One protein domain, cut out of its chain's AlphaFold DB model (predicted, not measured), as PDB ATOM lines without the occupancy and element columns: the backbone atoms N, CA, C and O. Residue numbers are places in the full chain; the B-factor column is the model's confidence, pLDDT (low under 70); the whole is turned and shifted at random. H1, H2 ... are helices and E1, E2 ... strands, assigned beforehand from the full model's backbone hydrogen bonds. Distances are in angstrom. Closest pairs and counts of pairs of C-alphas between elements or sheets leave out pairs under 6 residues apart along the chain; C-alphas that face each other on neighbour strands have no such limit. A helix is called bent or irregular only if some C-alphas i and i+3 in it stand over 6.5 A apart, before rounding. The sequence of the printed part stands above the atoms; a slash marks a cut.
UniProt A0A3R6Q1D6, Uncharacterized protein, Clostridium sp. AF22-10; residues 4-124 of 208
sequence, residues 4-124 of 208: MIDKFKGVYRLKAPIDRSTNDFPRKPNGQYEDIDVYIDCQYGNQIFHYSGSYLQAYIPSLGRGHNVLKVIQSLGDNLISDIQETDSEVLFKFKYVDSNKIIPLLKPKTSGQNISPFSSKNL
ATOM      1  N   MET A   4     162.145 183.685 238.227       94.50
ATOM      2  CA  MET A   4     161.142 184.695 237.893       94.50
ATOM      3  C   MET A   4     159.750 184.326 238.408       94.50
ATOM      4  O   MET A   4     159.012 185.192 238.874       94.50
ATOM      5  N   ILE A   5     159.395 183.036 238.366       92.94
ATOM      6  CA  ILE A   5     158.122 182.537 238.901       92.94
ATOM      7  C   ILE A   5     158.107 182.655 240.427       92.94
ATOM      8  O   ILE A   5     157.100 183.091 240.973       92.94
ATOM      9  N   ASP A   6     159.206 182.292 241.089       92.50
ATOM     10  CA  ASP A   6     159.341 182.362 242.550       92.50
ATOM     11  C   ASP A   6     159.222 183.800 243.073       92.50
ATOM     12  O   ASP A   6     158.478 184.062 244.014       92.50
ATOM     13  N   LYS A   7     159.918 184.750 242.437       94.38
ATOM     14  CA  LYS A   7     160.005 186.132 242.933       94.38
ATOM     15  C   LYS A   7     158.858 187.043 242.510       94.38
ATOM     16  O   LYS A   7     158.544 187.977 243.243       94.38
ATOM     17  N   PHE A   8     158.256 186.824 241.338       95.81
ATOM     18  CA  PHE A   8     157.387 187.837 240.718       95.81
ATOM     19  C   PHE A   8     155.977 187.362 240.360       95.81
ATOM     20  O   PHE A   8     155.139 188.184 239.968       95.81
ATOM     21  N   LYS A   9     155.668 186.065 240.484       94.56
ATOM     22  CA  LYS A   9     154.306 185.579 240.231       94.56
ATOM     23  C   LYS A   9     153.333 186.191 241.238       94.56
ATOM     24  O   LYS A   9     153.625 186.286 242.422       94.56
ATOM     25  N   GLY A  10     152.163 186.601 240.757       95.75
ATOM     26  CA  GLY A  10     151.172 187.295 241.580       95.75
ATOM     27  C   GLY A  10     151.441 188.791 241.760       95.75
ATOM     28  O   GLY A  10     150.539 189.489 242.207       95.75
ATOM     29  N   VAL A  11     152.611 189.292 241.342       97.12
ATOM     30  CA  VAL A  11     152.954 190.725 241.335       97.12
ATOM     31  C   VAL A  11     152.916 191.280 239.913       97.12
ATOM     32  O   VAL A  11     152.275 192.293 239.649       97.12
ATOM     33  N   TYR A  12     153.560 190.587 238.973       97.69
ATOM     34  CA  TYR A  12     153.612 190.993 237.572       97.69
ATOM     35  C   TYR A  12     153.155 189.873 236.642       97.69
ATOM     36  O   TYR A  12     153.148 188.689 236.984       97.69
ATOM     37  N   ARG A  13     152.768 190.248 235.423       97.06
ATOM     38  CA  ARG A  13     152.453 189.311 234.353       97.06
ATOM     39  C   ARG A  13     153.739 188.662 233.859       97.06
ATOM     40  O   ARG A  13     154.570 189.318 233.237       97.06
ATOM     41  N   LEU A  14     153.841 187.356 234.067       96.44
ATOM     42  CA  LEU A  14     154.932 186.545 233.542       96.44
ATOM     43  C   LEU A  14     154.542 185.871 232.226       96.44
ATOM     44  O   LEU A  14     153.402 185.426 232.044       96.44
ATOM     45  N   LYS A  15     155.507 185.768 231.315       95.75
ATOM     46  CA  LYS A  15     155.392 185.037 230.050       95.75
ATOM     47  C   LYS A  15     156.634 184.190 229.811       95.75
ATOM     48  O   LYS A  15     157.679 184.452 230.386       95.75
ATOM     49  N   ALA A  16     156.483 183.178 228.968       94.06
ATOM     50  CA  ALA A  16     157.586 182.408 228.414       94.06
ATOM     51  C   ALA A  16     157.722 182.717 226.911       94.06
ATOM     52  O   ALA A  16     156.741 183.173 226.302       94.06
ATOM     53  N   PRO A  17     158.896 182.476 226.305       92.25
ATOM     54  CA  PRO A  17     159.059 182.523 224.863       92.25
ATOM     55  C   PRO A  17     158.130 181.520 224.187       92.25
ATOM     56  O   PRO A  17     157.725 180.512 224.770       92.25
ATOM     57  N   ILE A  18     157.772 181.826 222.948       92.81
ATOM     58  CA  ILE A  18     156.907 180.989 222.124       92.81
ATOM     59  C   ILE A  18     157.708 180.596 220.899       92.81
ATOM     60  O   ILE A  18     158.258 181.459 220.210       92.81
ATOM     61  N   ASP A  19     157.728 179.302 220.618       91.31
ATOM     62  CA  ASP A  19     158.224 178.792 219.356       91.31
ATOM     63  C   ASP A  19     157.212 179.141 218.261       91.31
ATOM     64  O   ASP A  19     156.066 178.683 218.251       91.31
ATOM     65  N   ARG A  20     157.637 179.998 217.331       89.56
ATOM     66  CA  ARG A  20     156.785 180.494 216.246       89.56
ATOM     67  C   ARG A  20     156.407 179.400 215.249       89.56
ATOM     68  O   ARG A  20     155.378 179.538 214.599       89.56
ATOM     69  N   SER A  21     157.206 178.338 215.130       91.06
ATOM     70  CA  SER A  21     156.932 177.239 214.201       91.06
ATOM     71  C   SER A  21     155.779 176.352 214.673       91.06
ATOM     72  O   SER A  21     155.039 175.810 213.856       91.06
ATOM     73  N   THR A  22     155.586 176.249 215.991       91.19
ATOM     74  CA  THR A  22     154.558 175.406 216.618       91.19
ATOM     75  C   THR A  22     153.429 176.204 217.279       91.19
ATOM     76  O   THR A  22     152.373 175.647 217.583       91.19
ATOM     77  N   ASN A  23     153.630 177.510 217.493       94.44
ATOM     78  CA  ASN A  23     152.795 178.373 218.331       94.44
ATOM     79  C   ASN A  23     152.542 177.763 219.726       94.44
ATOM     80  O   ASN A  23     151.428 177.807 220.259       94.44
ATOM     81  N   ASP A  24     153.580 177.157 220.305       93.06
ATOM     82  CA  ASP A  24     153.573 176.572 221.644       93.06
ATOM     83  C   ASP A  24     154.831 176.991 222.420       93.06
ATOM     84  O   ASP A  24     155.728 177.657 221.905       93.06
ATOM     85  N   PHE A  25     154.875 176.634 223.699       92.38
ATOM     86  CA  PHE A  25     156.044 176.889 224.535       92.38
ATOM     87  C   PHE A  25     157.141 175.845 224.276       92.38
ATOM     88  O   PHE A  25     156.809 174.653 224.204       92.38
ATOM     89  N   PRO A  26     158.422 176.256 224.208       87.81
ATOM     90  CA  PRO A  26     159.555 175.341 224.119       87.81
ATOM     91  C   PRO A  26     159.553 174.286 225.232       87.81
ATOM     92  O   PRO A  26     159.114 174.529 226.367       87.81
ATOM     93  N   ARG A  27     160.027 173.084 224.891       86.69
ATOM     94  CA  ARG A  27     160.094 171.936 225.797       86.69
ATOM     95  C   ARG A  27     161.471 171.301 225.756       86.69
ATOM     96  O   ARG A  27     162.039 171.094 224.690       86.69
ATOM     97  N   LYS A  28     161.910 170.866 226.931       84.62
ATOM     98  CA  LYS A  28     163.059 169.985 227.123       84.62
ATOM     99  C   LYS A  28     162.797 168.632 226.432       84.62
ATOM    100  O   LYS A  28     161.631 168.247 226.282       84.62
ATOM    101  N   PRO A  29     163.839 167.837 226.122       84.94
ATOM    102  CA  PRO A  29     163.678 166.498 225.537       84.94
ATOM    103  C   PRO A  29     162.771 165.552 226.342       84.94
ATOM    104  O   PRO A  29     162.142 164.661 225.782       84.94
ATOM    105  N   ASN A  30     162.652 165.767 227.656       84.56
ATOM    106  CA  ASN A  30     161.762 165.008 228.543       84.56
ATOM    107  C   ASN A  30     160.291 165.489 228.532       84.56
ATOM    108  O   ASN A  30     159.489 165.042 229.351       84.56
ATOM    109  N   GLY A  31     159.935 166.432 227.654       80.06
ATOM    110  CA  GLY A  31     158.580 166.953 227.476       80.06
ATOM    111  C   GLY A  31     158.155 168.053 228.458       80.06
ATOM    112  O   GLY A  31     157.054 168.595 228.305       80.06
ATOM    113  N   GLN A  32     158.993 168.413 229.436       85.12
ATOM    114  CA  GLN A  32     158.729 169.510 230.376       85.12
ATOM    115  C   GLN A  32     159.026 170.873 229.748       85.12
ATOM    116  O   GLN A  32     159.888 170.980 228.881       85.12
ATOM    117  N   TYR A  33     158.341 171.926 230.198       83.25
ATOM    118  CA  TYR A  33     158.595 173.280 229.702       83.25
ATOM    119  C   TYR A  33     159.998 173.779 230.064       83.25
ATOM    120  O   TYR A  33     160.542 173.460 231.128       83.25
ATOM    121  N   GLU A  34     160.559 174.603 229.184       79.81
ATOM    122  CA  GLU A  34     161.763 175.379 229.472       79.81
ATOM    123  C   GLU A  34     161.393 176.583 230.340       79.81
ATOM    124  O   GLU A  34     160.762 177.543 229.903       79.81
ATOM    125  N   ASP A  35     161.718 176.486 231.628       71.38
ATOM    126  CA  ASP A  35     161.383 177.481 232.643       71.38
ATOM    127  C   ASP A  35     162.450 178.558 232.844       71.38
ATOM    128  O   ASP A  35     162.197 179.555 233.525       71.38
ATOM    129  N   ILE A  36     163.604 178.390 232.203       70.25
ATOM    130  CA  ILE A  36     164.738 179.313 232.278       70.25
ATOM    131  C   ILE A  36     164.425 180.687 231.667       70.25
ATOM    132  O   ILE A  36     164.828 181.695 232.234       70.25
ATOM    133  N   ASP A  37     163.597 180.747 230.623       80.69
ATOM    134  CA  ASP A  37     163.408 181.976 229.840       80.69
ATOM    135  C   ASP A  37     162.145 182.769 230.209       80.69
ATOM    136  O   ASP A  37     161.657 183.602 229.444       80.69
ATOM    137  N   VAL A  38     161.553 182.508 231.376       94.25
ATOM    138  CA  VAL A  38     160.387 183.278 231.830       94.25
ATOM    139  C   VAL A  38     160.788 184.734 232.081       94.25
ATOM    140  O   VAL A  38     161.807 185.004 232.707       94.25
ATOM    141  N   TYR A  39     159.954 185.681 231.657       96.50
ATOM    142  CA  TYR A  39     160.203 187.116 231.798       96.50
ATOM    143  C   TYR A  39     158.961 187.877 232.276       96.50
ATOM    144  O   TYR A  39     157.822 187.420 232.121       96.50
ATOM    145  N   ILE A  40     159.175 189.065 232.847       97.81
ATOM    146  CA  ILE A  40     158.121 190.041 233.146       97.81
ATOM    147  C   ILE A  40     157.719 190.738 231.845       97.81
ATOM    148  O   ILE A  40     158.524 191.429 231.220       97.81
ATOM    149  N   ASP A  41     156.456 190.578 231.453       97.69
ATOM    150  CA  ASP A  41     155.875 191.232 230.281       97.69
ATOM    151  C   ASP A  41     155.580 192.702 230.595       97.69
ATOM    152  O   ASP A  41     154.698 193.016 231.401       97.69
ATOM    153  N   CYS A  42     156.292 193.608 229.932       98.12
ATOM    154  CA  CYS A  42     156.129 195.043 230.107       98.12
ATOM    155  C   CYS A  42     155.451 195.687 228.881       98.12
ATOM    156  O   CYS A  42     155.110 195.035 227.885       98.12
ATOM    157  N   GLN A  43     155.138 196.980 228.961       96.31
ATOM    158  CA  GLN A  43     154.566 197.708 227.827       96.31
ATOM    159  C   GLN A  43     155.572 197.851 226.676       96.31
ATOM    160  O   GLN A  43     156.781 197.749 226.857       96.31
ATOM    161  N   TYR A  44     155.047 198.088 225.472       96.00
ATOM    162  CA  TYR A  44     155.833 198.355 224.259       96.00
ATOM    163  C   TYR A  44     156.844 197.266 223.860       96.00
ATOM    164  O   TYR A  44     157.793 197.550 223.134       96.00
ATOM    165  N   GLY A  45     156.641 196.033 224.329       95.69
ATOM    166  CA  GLY A  45     157.541 194.913 224.059       95.69
ATOM    167  C   GLY A  45     158.761 194.848 224.977       95.69
ATOM    168  O   GLY A  45     159.574 193.949 224.793       95.69
ATOM    169  N   ASN A  46     158.878 195.747 225.961       98.06
ATOM    170  CA  ASN A  46     159.929 195.687 226.973       98.06
ATOM    171  C   ASN A  46     159.814 194.381 227.786       98.06
ATOM    172  O   ASN A  46     158.707 193.880 228.023       98.06
ATOM    173  N   GLN A  47     160.944 193.848 228.246       98.00
ATOM    174  CA  GLN A  47     160.994 192.602 229.018       98.00
ATOM    175  C   GLN A  47     162.025 192.693 230.140       98.00
ATOM    176  O   GLN A  47     162.984 193.458 230.051       98.00
ATOM    177  N   ILE A  48     161.820 191.900 231.193       98.12
ATOM    178  CA  ILE A  48     162.797 191.719 232.273       98.12
ATOM    179  C   ILE A  48     162.923 190.233 232.557       98.12
ATOM    180  O   ILE A  48     161.922 189.596 232.882       98.12
ATOM    181  N   PHE A  49     164.128 189.691 232.465       95.69
ATOM    182  CA  PHE A  49     164.409 188.279 232.715       95.69
ATOM    183  C   PHE A  49     165.508 188.104 233.760       95.69
ATOM    184  O   PHE A  49     166.242 189.039 234.094       95.69
ATOM    185  N   HIS A  50     165.587 186.896 234.315       95.44
ATOM    186  CA  HIS A  50     166.674 186.516 235.209       95.44
ATOM    187  C   HIS A  50     167.949 186.329 234.390       95.44
ATOM    188  O   HIS A  50     167.918 185.654 233.366       95.44
ATOM    189  N   TYR A  51     169.051 186.940 234.825       93.38
ATOM    190  CA  TYR A  51     170.343 186.783 234.164       93.38
ATOM    191  C   TYR A  51     171.207 185.755 234.898       93.38
ATOM    192  O   TYR A  51     171.412 184.642 234.422       93.38
ATOM    193  N   SER A  52     171.712 186.109 236.081       91.94
ATOM    194  CA  SER A  52     172.507 185.210 236.920       91.94
ATOM    195  C   SER A  52     172.546 185.705 238.361       91.94
ATOM    196  O   SER A  52     172.510 186.907 238.624       91.94
ATOM    197  N   GLY A  53     172.601 184.781 239.325       91.81
ATOM    198  CA  GLY A  53     172.608 185.130 240.748       91.81
ATOM    199  C   GLY A  53     171.445 186.058 241.117       91.81
ATOM    200  O   GLY A  53     170.283 185.717 240.896       91.81
ATOM    201  N   SER A  54     171.768 187.235 241.655       93.44
ATOM    202  CA  SER A  54     170.810 188.292 242.001       93.44
ATOM    203  C   SER A  54     170.634 189.359 240.914       93.44
ATOM    204  O   SER A  54     170.019 190.385 241.189       93.44
ATOM    205  N   TYR A  55     171.158 189.155 239.705       96.31
ATOM    206  CA  TYR A  55     171.027 190.097 238.596       96.31
ATOM    207  C   TYR A  55     169.849 189.755 237.685       96.31
ATOM    208  O   TYR A  55     169.618 188.602 237.309       96.31
ATOM    209  N   LEU A  56     169.135 190.805 237.299       97.38
ATOM    210  CA  LEU A  56     168.116 190.818 236.262       97.38
ATOM    211  C   LEU A  56     168.646 191.587 235.055       97.38
ATOM    212  O   LEU A  56     169.531 192.434 235.189       97.38
ATOM    213  N   GLN A  57     168.077 191.316 233.888       97.69
ATOM    214  CA  GLN A  57     168.391 192.031 232.659       97.69
ATOM    215  C   GLN A  57     167.117 192.610 232.057       97.69
ATOM    216  O   GLN A  57     166.099 191.928 231.925       97.69
ATOM    217  N   ALA A  58     167.189 193.892 231.727       98.31
ATOM    218  CA  ALA A  58     166.175 194.617 230.993       98.31
ATOM    219  C   ALA A  58     166.435 194.492 229.491       98.31
ATOM    220  O   ALA A  58     167.576 194.576 229.040       98.31
ATOM    221  N   TYR A  59     165.357 194.342 228.732       98.19
ATOM    222  CA  TYR A  59     165.338 194.379 227.278       98.19
ATOM    223  C   TYR A  59     164.350 195.442 226.813       98.19
ATOM    224  O   TYR A  59     163.171 195.409 227.188       98.19
ATOM    225  N   ILE A  60     164.822 196.387 226.003       98.50
ATOM    226  CA  ILE A  60     164.019 197.484 225.466       98.50
ATOM    227  C   ILE A  60     164.194 197.503 223.942       98.50
ATOM    228  O   ILE A  60     165.226 197.972 223.465       98.50
ATOM    229  N   PRO A  61     163.189 197.065 223.158       97.81
ATOM    230  CA  PRO A  61     163.255 197.038 221.694       97.81
ATOM    231  C   PRO A  61     163.008 198.436 221.093       97.81
ATOM    232  O   PRO A  61     162.047 198.651 220.352       97.81
ATOM    233  N   SER A  62     163.767 199.439 221.546       97.88
ATOM    234  CA  SER A  62     163.741 200.816 221.043       97.88
ATOM    235  C   SER A  62     164.873 201.647 221.655       97.88
ATOM    236  O   SER A  62     164.882 201.853 222.870       97.88
ATOM    237  N   LEU A  63     165.735 202.229 220.815       97.50
ATOM    238  CA  LEU A  63     166.813 203.132 221.249       97.50
ATOM    239  C   LEU A  63     166.301 204.355 222.009       97.50
ATOM    240  O   LEU A  63     166.642 204.553 223.170       97.50
ATOM    241  N   GLY A  64     165.401 205.136 221.402       97.31
ATOM    242  CA  GLY A  64     164.893 206.357 222.036       97.31
ATOM    243  C   GLY A  64     164.217 206.093 223.387       97.31
ATOM    244  O   GLY A  64     164.390 206.857 224.335       97.31
ATOM    245  N   ARG A  65     163.485 204.976 223.519       97.38
ATOM    246  CA  ARG A  65     162.907 204.577 224.812       97.38
ATOM    247  C   ARG A  65     163.986 204.127 225.791       97.38
ATOM    248  O   ARG A  65     163.913 204.511 226.955       97.38
ATOM    249  N   GLY A  66     164.948 203.333 225.327       97.69
ATOM    250  CA  GLY A  66     166.079 202.868 226.121       97.69
ATOM    251  C   GLY A  66     166.845 204.039 226.721       97.69
ATOM    252  O   GLY A  66     166.933 204.142 227.940       97.69
ATOM    253  N   HIS A  67     167.264 204.998 225.895       97.62
ATOM    254  CA  HIS A  67     167.971 206.204 226.334       97.62
ATOM    255  C   HIS A  67     167.174 207.028 227.343       97.62
ATOM    256  O   HIS A  67     167.736 207.508 228.325       97.62
ATOM    257  N   ASN A  68     165.861 207.170 227.152       97.56
ATOM    258  CA  ASN A  68     165.015 207.869 228.120       97.56
ATOM    259  C   ASN A  68     164.980 207.152 229.478       97.56
ATOM    260  O   ASN A  68     165.070 207.808 230.511       97.56
ATOM    261  N   VAL A  69     164.891 205.818 229.490       97.62
ATOM    262  CA  VAL A  69     164.957 205.030 230.731       97.62
ATOM    263  C   VAL A  69     166.333 205.163 231.386       97.62
ATOM    264  O   VAL A  69     166.396 205.430 232.583       97.62
ATOM    265  N   LEU A  70     167.422 205.053 230.619       97.06
ATOM    266  CA  LEU A  70     168.790 205.191 231.131       97.06
ATOM    267  C   LEU A  70     169.027 206.567 231.774       97.06
ATOM    268  O   LEU A  70     169.569 206.633 232.875       97.06
ATOM    269  N   LYS A  71     168.549 207.655 231.150       96.62
ATOM    270  CA  LYS A  71     168.610 209.015 231.719       96.62
ATOM    271  C   LYS A  71     167.885 209.117 233.060       96.62
ATOM    272  O   LYS A  71     168.403 209.718 233.998       96.62
ATOM    273  N   VAL A  72     166.695 208.520 233.171       97.06
ATOM    274  CA  VAL A  72     165.952 208.504 234.440       97.06
ATOM    275  C   VAL A  72     166.715 207.702 235.492       97.06
ATOM    276  O   VAL A  72     166.844 208.166 236.618       97.06
ATOM    277  N   ILE A  73     167.278 206.545 235.138       96.62
ATOM    278  CA  ILE A  73     168.061 205.727 236.076       96.62
ATOM    279  C   ILE A  73     169.276 206.497 236.600       96.62
ATOM    280  O   ILE A  73     169.489 206.509 237.807       96.62
ATOM    281  N   GLN A  74     170.012 207.194 235.729       93.56
ATOM    282  CA  GLN A  74     171.140 208.042 236.133       93.56
ATOM    283  C   GLN A  74     170.717 209.111 237.152       93.56
ATOM    284  O   GLN A  74     171.431 209.358 238.117       93.56
ATOM    285  N   SER A  75     169.521 209.693 237.003       93.88
ATOM    286  CA  SER A  75     169.003 210.677 237.967       93.88
ATOM    287  C   SER A  75     168.605 210.091 239.332       93.88
ATOM    288  O   SER A  75     168.486 210.838 240.300       93.88
ATOM    289  N   LEU A  76     168.399 208.770 239.434       92.56
ATOM    290  CA  LEU A  76     168.036 208.092 240.688       92.56
ATOM    291  C   LEU A  76     169.257 207.718 241.546       92.56
ATOM    292  O   LEU A  76     169.087 207.364 242.715       92.56
ATOM    293  N   GLY A  77     170.459 207.767 240.972       85.25
ATOM    294  CA  GLY A  77     171.719 207.480 241.648       85.25
ATOM    295  C   GLY A  77     172.696 206.690 240.783       85.25
ATOM    296  O   GLY A  77     172.316 206.003 239.832       85.25
ATOM    297  N   ASP A  78     173.969 206.761 241.159       80.56
ATOM    298  CA  ASP A  78     175.038 206.062 240.454       80.56
ATOM    299  C   ASP A  78     174.985 204.545 240.684       80.56
ATOM    300  O   ASP A  78     174.528 204.052 241.717       80.56
ATOM    301  N   ASN A  79     175.509 203.791 239.715       86.75
ATOM    302  CA  ASN A  79     175.750 202.344 239.803       86.75
ATOM    303  C   ASN A  79     174.506 201.455 240.020       86.75
ATOM    304  O   ASN A  79     174.637 200.312 240.462       86.75
ATOM    305  N   LEU A  80     173.305 201.935 239.676       94.00
ATOM    306  CA  LEU A  80     172.074 201.124 239.706       94.00
ATOM    307  C   LEU A  80     172.004 200.085 238.575       94.00
ATOM    308  O   LEU A  80     171.292 199.084 238.687       94.00
ATOM    309  N   ILE A  81     172.728 200.330 237.483       96.19
ATOM    310  CA  ILE A  81     172.767 199.475 236.297       96.19
ATOM    311  C   ILE A  81     174.203 199.211 235.854       96.19
ATOM    312  O   ILE A  81     175.116 199.975 236.166       96.19
ATOM    313  N   SER A  82     174.397 198.133 235.104       95.88
ATOM    314  CA  SER A  82     175.676 197.749 234.510       95.88
ATOM    315  C   SER A  82     175.474 197.061 233.160       95.88
ATOM    316  O   SER A  82     174.346 196.738 232.789       95.88
ATOM    317  N   ASP A  83     176.579 196.833 232.440       95.69
ATOM    318  CA  ASP A  83     176.614 196.082 231.175       95.69
ATOM    319  C   ASP A  83     175.557 196.560 230.167       95.69
ATOM    320  O   ASP A  83     174.688 195.807 229.725       95.69
ATOM    321  N   ILE A  84     175.592 197.866 229.887       97.12
ATOM    322  CA  ILE A  84     174.709 198.490 228.906       97.12
ATOM    323  C   ILE A  84     175.171 198.048 227.519       97.12
ATOM    324  O   ILE A  84     176.321 198.271 227.143       97.12
ATOM    325  N   GLN A  85     174.263 197.441 226.767       97.19
ATOM    326  CA  GLN A  85     174.478 197.023 225.389       97.19
ATOM    327  C   GLN A  85     173.441 197.712 224.514       97.19
ATOM    328  O   GLN A  85     172.243 197.641 224.788       97.19
ATOM    329  N   GLU A  86     173.905 198.375 223.464       96.19
ATOM    330  CA  GLU A  86     173.050 199.038 222.484       96.19
ATOM    331  C   GLU A  86     173.342 198.451 221.106       96.19
ATOM    332  O   GLU A  86     174.502 198.309 220.715       96.19
ATOM    333  N   THR A  87     172.287 198.088 220.381       94.44
ATOM    334  CA  THR A  87     172.371 197.733 218.960       94.44
ATOM    335  C   THR A  87     171.866 198.902 218.112       94.44
ATOM    336  O   THR A  87     171.730 200.024 218.591       94.44
ATOM    337  N   ASP A  88     171.561 198.669 216.840       93.06
ATOM    338  CA  ASP A  88     170.880 199.650 215.993       93.06
ATOM    339  C   ASP A  88     169.393 199.854 216.357       93.06
ATOM    340  O   ASP A  88     168.758 200.801 215.888       93.06
ATOM    341  N   SER A  89     168.823 198.980 217.190       95.81
ATOM    342  CA  SER A  89     167.375 198.900 217.403       95.81
ATOM    343  C   SER A  89     166.957 198.665 218.854       95.81
ATOM    344  O   SER A  89     165.819 198.989 219.216       95.81
ATOM    345  N   GLU A  90     167.850 198.171 219.711       97.06
ATOM    346  CA  GLU A  90     167.506 197.780 221.076       97.06
ATOM    347  C   GLU A  90     168.558 198.178 222.112       97.06
ATOM    348  O   GLU A  90     169.717 198.440 221.798       97.06
ATOM    349  N   VAL A  91     168.115 198.238 223.366       98.25
ATOM    350  CA  VAL A  91     168.954 198.521 224.531       98.25
ATOM    351  C   VAL A  91     168.746 197.420 225.558       98.25
ATOM    352  O   VAL A  91     167.607 197.099 225.918       98.25
ATOM    353  N   LEU A  92     169.847 196.875 226.060       98.25
ATOM    354  CA  LEU A  92     169.878 195.962 227.189       98.25
ATOM    355  C   LEU A  92     170.737 196.551 228.300       98.25
ATOM    356  O   LEU A  92     171.719 197.237 228.047       98.25
ATOM    357  N   PHE A  93     170.366 196.275 229.543       97.94
ATOM    358  CA  PHE A  93     171.202 196.580 230.701       97.94
ATOM    359  C   PHE A  93     170.865 195.635 231.847       97.94
ATOM    360  O   PHE A  93     169.760 195.089 231.926       97.94
ATOM    361  N   LYS A  94     171.812 195.457 232.763       98.19
ATOM    362  CA  LYS A  94     171.664 194.605 233.945       98.19
ATOM    363  C   LYS A  94     171.477 195.443 235.195       98.19
ATOM    364  O   LYS A  94     171.967 196.565 235.280       98.19
ATOM    365  N   PHE A  95     170.781 194.889 236.179       97.94
ATOM    366  CA  PHE A  95     170.602 195.503 237.492       97.94
ATOM    367  C   PHE A  95     170.406 194.450 238.576       97.94
ATOM    368  O   PHE A  95     170.033 193.309 238.294       97.94
ATOM    369  N   LYS A  96     170.662 194.813 239.833       97.00
ATOM    370  CA  LYS A  96     170.480 193.894 240.959       97.00
ATOM    371  C   LYS A  96     169.011 193.820 241.366       97.00
ATOM    372  O   LYS A  96     168.300 194.819 241.381       97.00
ATOM    373  N   TYR A  97     168.579 192.645 241.812       96.81
ATOM    374  CA  TYR A  97     167.233 192.405 242.333       96.81
ATOM    375  C   TYR A  97     166.858 193.376 243.462       96.81
ATOM    376  O   TYR A  97     165.705 193.796 243.539       96.81
ATOM    377  N   VAL A  98     167.819 193.778 244.300       96.62
ATOM    378  CA  VAL A  98     167.592 194.744 245.392       96.62
ATOM    379  C   VAL A  98     167.102 196.111 244.893       96.62
ATOM    380  O   VAL A  98     166.382 196.796 245.612       96.62
ATOM    381  N   ASP A  99     167.401 196.464 243.641       96.88
ATOM    382  CA  ASP A  99     166.991 197.718 243.002       96.88
ATOM    383  C   ASP A  99     165.704 197.578 242.168       96.88
ATOM    384  O   ASP A  99     165.265 198.529 241.515       96.88
ATOM    385  N   SER A 100     165.038 196.415 242.217       96.69
ATOM    386  CA  SER A 100     163.822 196.127 241.439       96.69
ATOM    387  C   SER A 100     162.719 197.167 241.637       96.69
ATOM    388  O   SER A 100     162.080 197.566 240.666       96.69
ATOM    389  N   ASN A 101     162.522 197.651 242.867       95.81
ATOM    390  CA  ASN A 101     161.483 198.640 243.182       95.81
ATOM    391  C   ASN A 101     161.722 199.998 242.506       95.81
ATOM    392  O   ASN A 101     160.771 200.748 242.310       95.81
ATOM    393  N   LYS A 102     162.971 200.312 242.141       96.44
ATOM    394  CA  LYS A 102     163.333 201.548 241.438       96.44
ATOM    395  C   LYS A 102     163.262 201.362 239.924       96.44
ATOM    396  O   LYS A 102     162.743 202.221 239.221       96.44
ATOM    397  N   ILE A 103     163.770 200.233 239.428       97.62
ATOM    398  CA  ILE A 103     164.019 200.035 237.994       97.62
ATOM    399  C   ILE A 103     162.812 199.438 237.270       97.62
ATOM    400  O   ILE A 103     162.417 199.956 236.226       97.62
ATOM    401  N   ILE A 104     162.193 198.380 237.810       98.19
ATOM    402  CA  ILE A 104     161.090 197.677 237.134       98.19
ATOM    403  C   ILE A 104     159.951 198.637 236.741       98.19
ATOM    404  O   ILE A 104     159.517 198.566 235.588       98.19
ATOM    405  N   PRO A 105     159.486 199.571 237.602       98.00
ATOM    406  CA  PRO A 105     158.409 200.496 237.239       98.00
ATOM    407  C   PRO A 105     158.696 201.345 235.993       98.00
ATOM    408  O   PRO A 105     157.771 201.628 235.230       98.00
ATOM    409  N   LEU A 106     159.964 201.693 235.736       97.94
ATOM    410  CA  LEU A 106     160.366 202.491 234.570       97.94
ATOM    411  C   LEU A 106     160.107 201.757 233.249       97.94
ATOM    412  O   LEU A 106     159.838 202.386 232.224       97.94
ATOM    413  N   LEU A 107     160.126 200.421 233.272       98.19
ATOM    414  CA  LEU A 107     159.833 199.590 232.106       98.19
ATOM    415  C   LEU A 107     158.330 199.404 231.873       98.19
ATOM    416  O   LEU A 107     157.951 198.908 230.811       98.19
ATOM    417  N   LYS A 108     157.482 199.857 232.809       97.94
ATOM    418  CA  LYS A 108     156.016 199.738 232.792       97.94
ATOM    419  C   LYS A 108     155.553 198.271 232.729       97.94
ATOM    420  O   LYS A 108     155.005 197.841 231.706       97.94
ATOM    421  N   PRO A 109     155.773 197.479 233.795       98.19
ATOM    422  CA  PRO A 109     155.376 196.077 233.843       98.19
ATOM    423  C   PRO A 109     153.853 195.945 233.796       98.19
ATOM    424  O   PRO A 109     153.115 196.775 234.332       98.19
ATOM    425  N   LYS A 110     153.350 194.883 233.170       98.00
ATOM    426  CA  LYS A 110     151.914 194.583 233.197       98.00
ATOM    427  C   LYS A 110     151.577 193.836 234.482       98.00
ATOM    428  O   LYS A 110     152.259 192.886 234.841       98.00
ATOM    429  N   THR A 111     150.473 194.204 235.119       96.81
ATOM    430  CA  THR A 111     149.906 193.500 236.289       96.81
ATOM    431  C   THR A 111     148.653 192.702 235.911       96.81
ATOM    432  O   THR A 111     148.334 191.670 236.502       96.81
ATOM    433  N   SER A 112     147.969 193.103 234.832       95.75
ATOM    434  CA  SER A 112     146.847 192.345 234.273       95.75
ATOM    435  C   SER A 112     147.280 190.937 233.846       95.75
ATOM    436  O   SER A 112     148.065 190.749 232.910       95.75
ATOM    437  N   GLY A 113     146.736 189.933 234.535       94.62
ATOM    438  CA  GLY A 113     147.108 188.532 234.362       94.62
ATOM    439  C   GLY A 113     148.301 188.065 235.202       94.62
ATOM    440  O   GLY A 113     148.848 187.018 234.879       94.62
ATOM    441  N   GLN A 114     148.686 188.767 236.276       95.94
ATOM    442  CA  GLN A 114     149.787 188.374 237.181       95.94
ATOM    443  C   GLN A 114     149.662 186.968 237.796       95.94
ATOM    444  O   GLN A 114     150.661 186.332 238.126       95.94
ATOM    445  N   ASN A 115     148.434 186.456 237.917       95.50
ATOM    446  CA  ASN A 115     148.157 185.109 238.428       95.50
ATOM    447  C   ASN A 115     148.141 184.031 237.328       95.50
ATOM    448  O   ASN A 115     148.029 182.841 237.624       95.50
ATOM    449  N   ILE A 116     148.228 184.418 236.051       94.50
ATOM    450  CA  ILE A 116     148.234 183.480 234.927       94.50
ATOM    451  C   ILE A 116     149.617 182.830 234.844       94.50
ATOM    452  O   ILE A 116     150.635 183.514 234.833       94.50
ATOM    453  N   SER A 117     149.653 181.497 234.753       93.31
ATOM    454  CA  SER A 117     150.902 180.765 234.505       93.31
ATOM    455  C   SER A 117     151.587 181.274 233.227       93.31
ATOM    456  O   SER A 117     150.892 181.422 232.215       93.31
ATOM    457  N   PRO A 118     152.921 181.477 233.209       94.12
ATOM    458  CA  PRO A 118     153.635 181.871 231.992       94.12
ATOM    459  C   PRO A 118     153.387 180.889 230.835       94.12
ATOM    460  O   PRO A 118     153.200 181.333 229.705       94.12
ATOM    461  N   PHE A 119     153.218 179.597 231.143       93.25
ATOM    462  CA  PHE A 119     152.914 178.507 230.201       93.25
ATOM    463  C   PHE A 119     151.411 178.289 229.953       93.25
ATOM    464  O   PHE A 119     150.972 177.222 229.522       93.25
ATOM    465  N   SER A 120     150.569 179.268 230.286       92.25
ATOM    466  CA  SER A 120     149.138 179.184 230.008       92.25
ATOM    467  C   SER A 120     148.861 179.358 228.519       92.25
ATOM    468  O   SER A 120     149.354 180.292 227.892       92.25
ATOM    469  N   SER A 121     147.926 178.580 227.971       89.19
ATOM    470  CA  SER A 121     147.398 178.797 226.615       89.19
ATOM    471  C   SER A 121     146.757 180.181 226.412       89.19
ATOM    472  O   SER A 121     146.512 180.590 225.276       89.19
ATOM    473  N   LYS A 122     146.480 180.929 227.490       89.88
ATOM    474  CA  LYS A 122     146.056 182.338 227.436       89.88
ATOM    475  C   LYS A 122     147.173 183.291 226.991       89.88
ATOM    476  O   LYS A 122     146.865 184.406 226.582       89.88
ATOM    477  N   ASN A 123     148.435 182.874 227.087       92.31
ATOM    478  CA  ASN A 123     149.590 183.652 226.640       92.31
ATOM    479  C   ASN A 123     149.993 183.353 225.189       92.31
ATOM    480  O   ASN A 123     150.787 184.108 224.638       92.31
ATOM    481  N   LEU A 124     149.428 182.310 224.569       93.06
ATOM    482  CA  LEU A 124     149.699 181.983 223.172       93.06
ATOM    483  C   LEU A 124     149.023 182.986 222.216       93.06
ATOM    484  O   LEU A 124     147.869 183.372 222.458       93.06
TER     485      LEU A 124
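AT A GLANCE: This is residues 4 to 124 of the 208 residues of an uncharacterized protein of Clostridium sp. AF22-10 (UniProt A0A3R6Q1D6). A strongly twisted sheet of five strands has two helices, H2 and H3, over one face, and past its E1 edge the unnamed residues 9 to 38 and most of 108 to 124 make a broad lobe of loops. The long axis runs from this lobe, across the sheet, to H2, while the five-residue helix H1 only grazes the sheet near E1 and E2. The printed part has 121 residues with three named helices and five named strands, in the order H1 E1 E2 E3 H2 E4 E5 H3; the sheet runs E1 E2 E3 E5 E4, all antiparallel. The class is mixed, helices and strands, with under half of the residues in named elements. The whole is compact, with a radius of gyration of the C-alphas of 14.8 A and spans of 45 by 30 by 27 A.

IN THESE COORDINATES: In the sheet, E1 is residues 39 to 41, 6.2 A long, E2 is 47 to 52, 15.8 A, E3 is 55 to 60, 16.6 A, E5 is 91 to 96, 17.1 A, and E4 is 81 to 86, 13.8 A. H2, residues 63 to 76, is 20.1 A long and begins at C-alpha 63 (166.813, 203.132, 221.249). H3, residues 97 to 107, is 14.5 A long and ends at C-alpha 107 (159.833, 199.590, 232.106); it is irregular, with C-alphas 98 and 101 7.6 A apart. H1, residues 4 to 8, is 5.7 A long and begins at C-alpha 4 (161.142, 184.695, 237.893).

HOW THE PARTS SIT: E1, E2 and E3 form a meander, each strand the antiparallel neighbour of the one before. N 40 and O 48 are 2.8 A apart between E1 and E2, N 49 and O 57 3.0 A between E2 and E3, N 58 and O 93 2.8 A between E3 and E5, and N 82 and O 94 2.9 A between E5 and E4, each within hydrogen-bond range. At the edge strand E1, residues 14 to 15 pair antiparallel with residues 39 to 40. E3, H2 and E4 form a split strand-helix-strand unit, two strands running the same way with E5 between them, and its crossover is right-handed. H2 and H3 lie on the same face, making two layers, helices over a sheet. H2 is at a height of 9.8 A over the sheet, over E5 and only just over E4, where 3 of its C-alphas fall; it runs along the strands, at 18 degrees to E5 on the local plane. H3 is at a height of 8.5 A, over E3, and runs along it at 6 degrees on the local plane. H2 and H3 only just touch, with 3 pairs of C-alphas within 8 A, made by residues 69 to 73 of H2; the closest C-alphas are those of Val 69 and Leu 106, 6.5 A apart. H1 is apart from H2 and H3; its closest C-alpha to E2 is that of Met 4, 6.4 A from that of His 50. Every O i to N i+4 pair is within hydrogen-bond range in H1 and H2; in H3 2 of 7 are, beside 5 of 8 O i to N i+3 pairs.

THE WHOLE: The two C-alphas farthest apart are those of Asn 30 and Ser 75, 47.2 A. The printed part has no cut. The link from H1 to E1, 30 residues, is long, and the other links between named elements are tight. The mean pLDDT of the printed part is 94.0, and no printed residue is under 70.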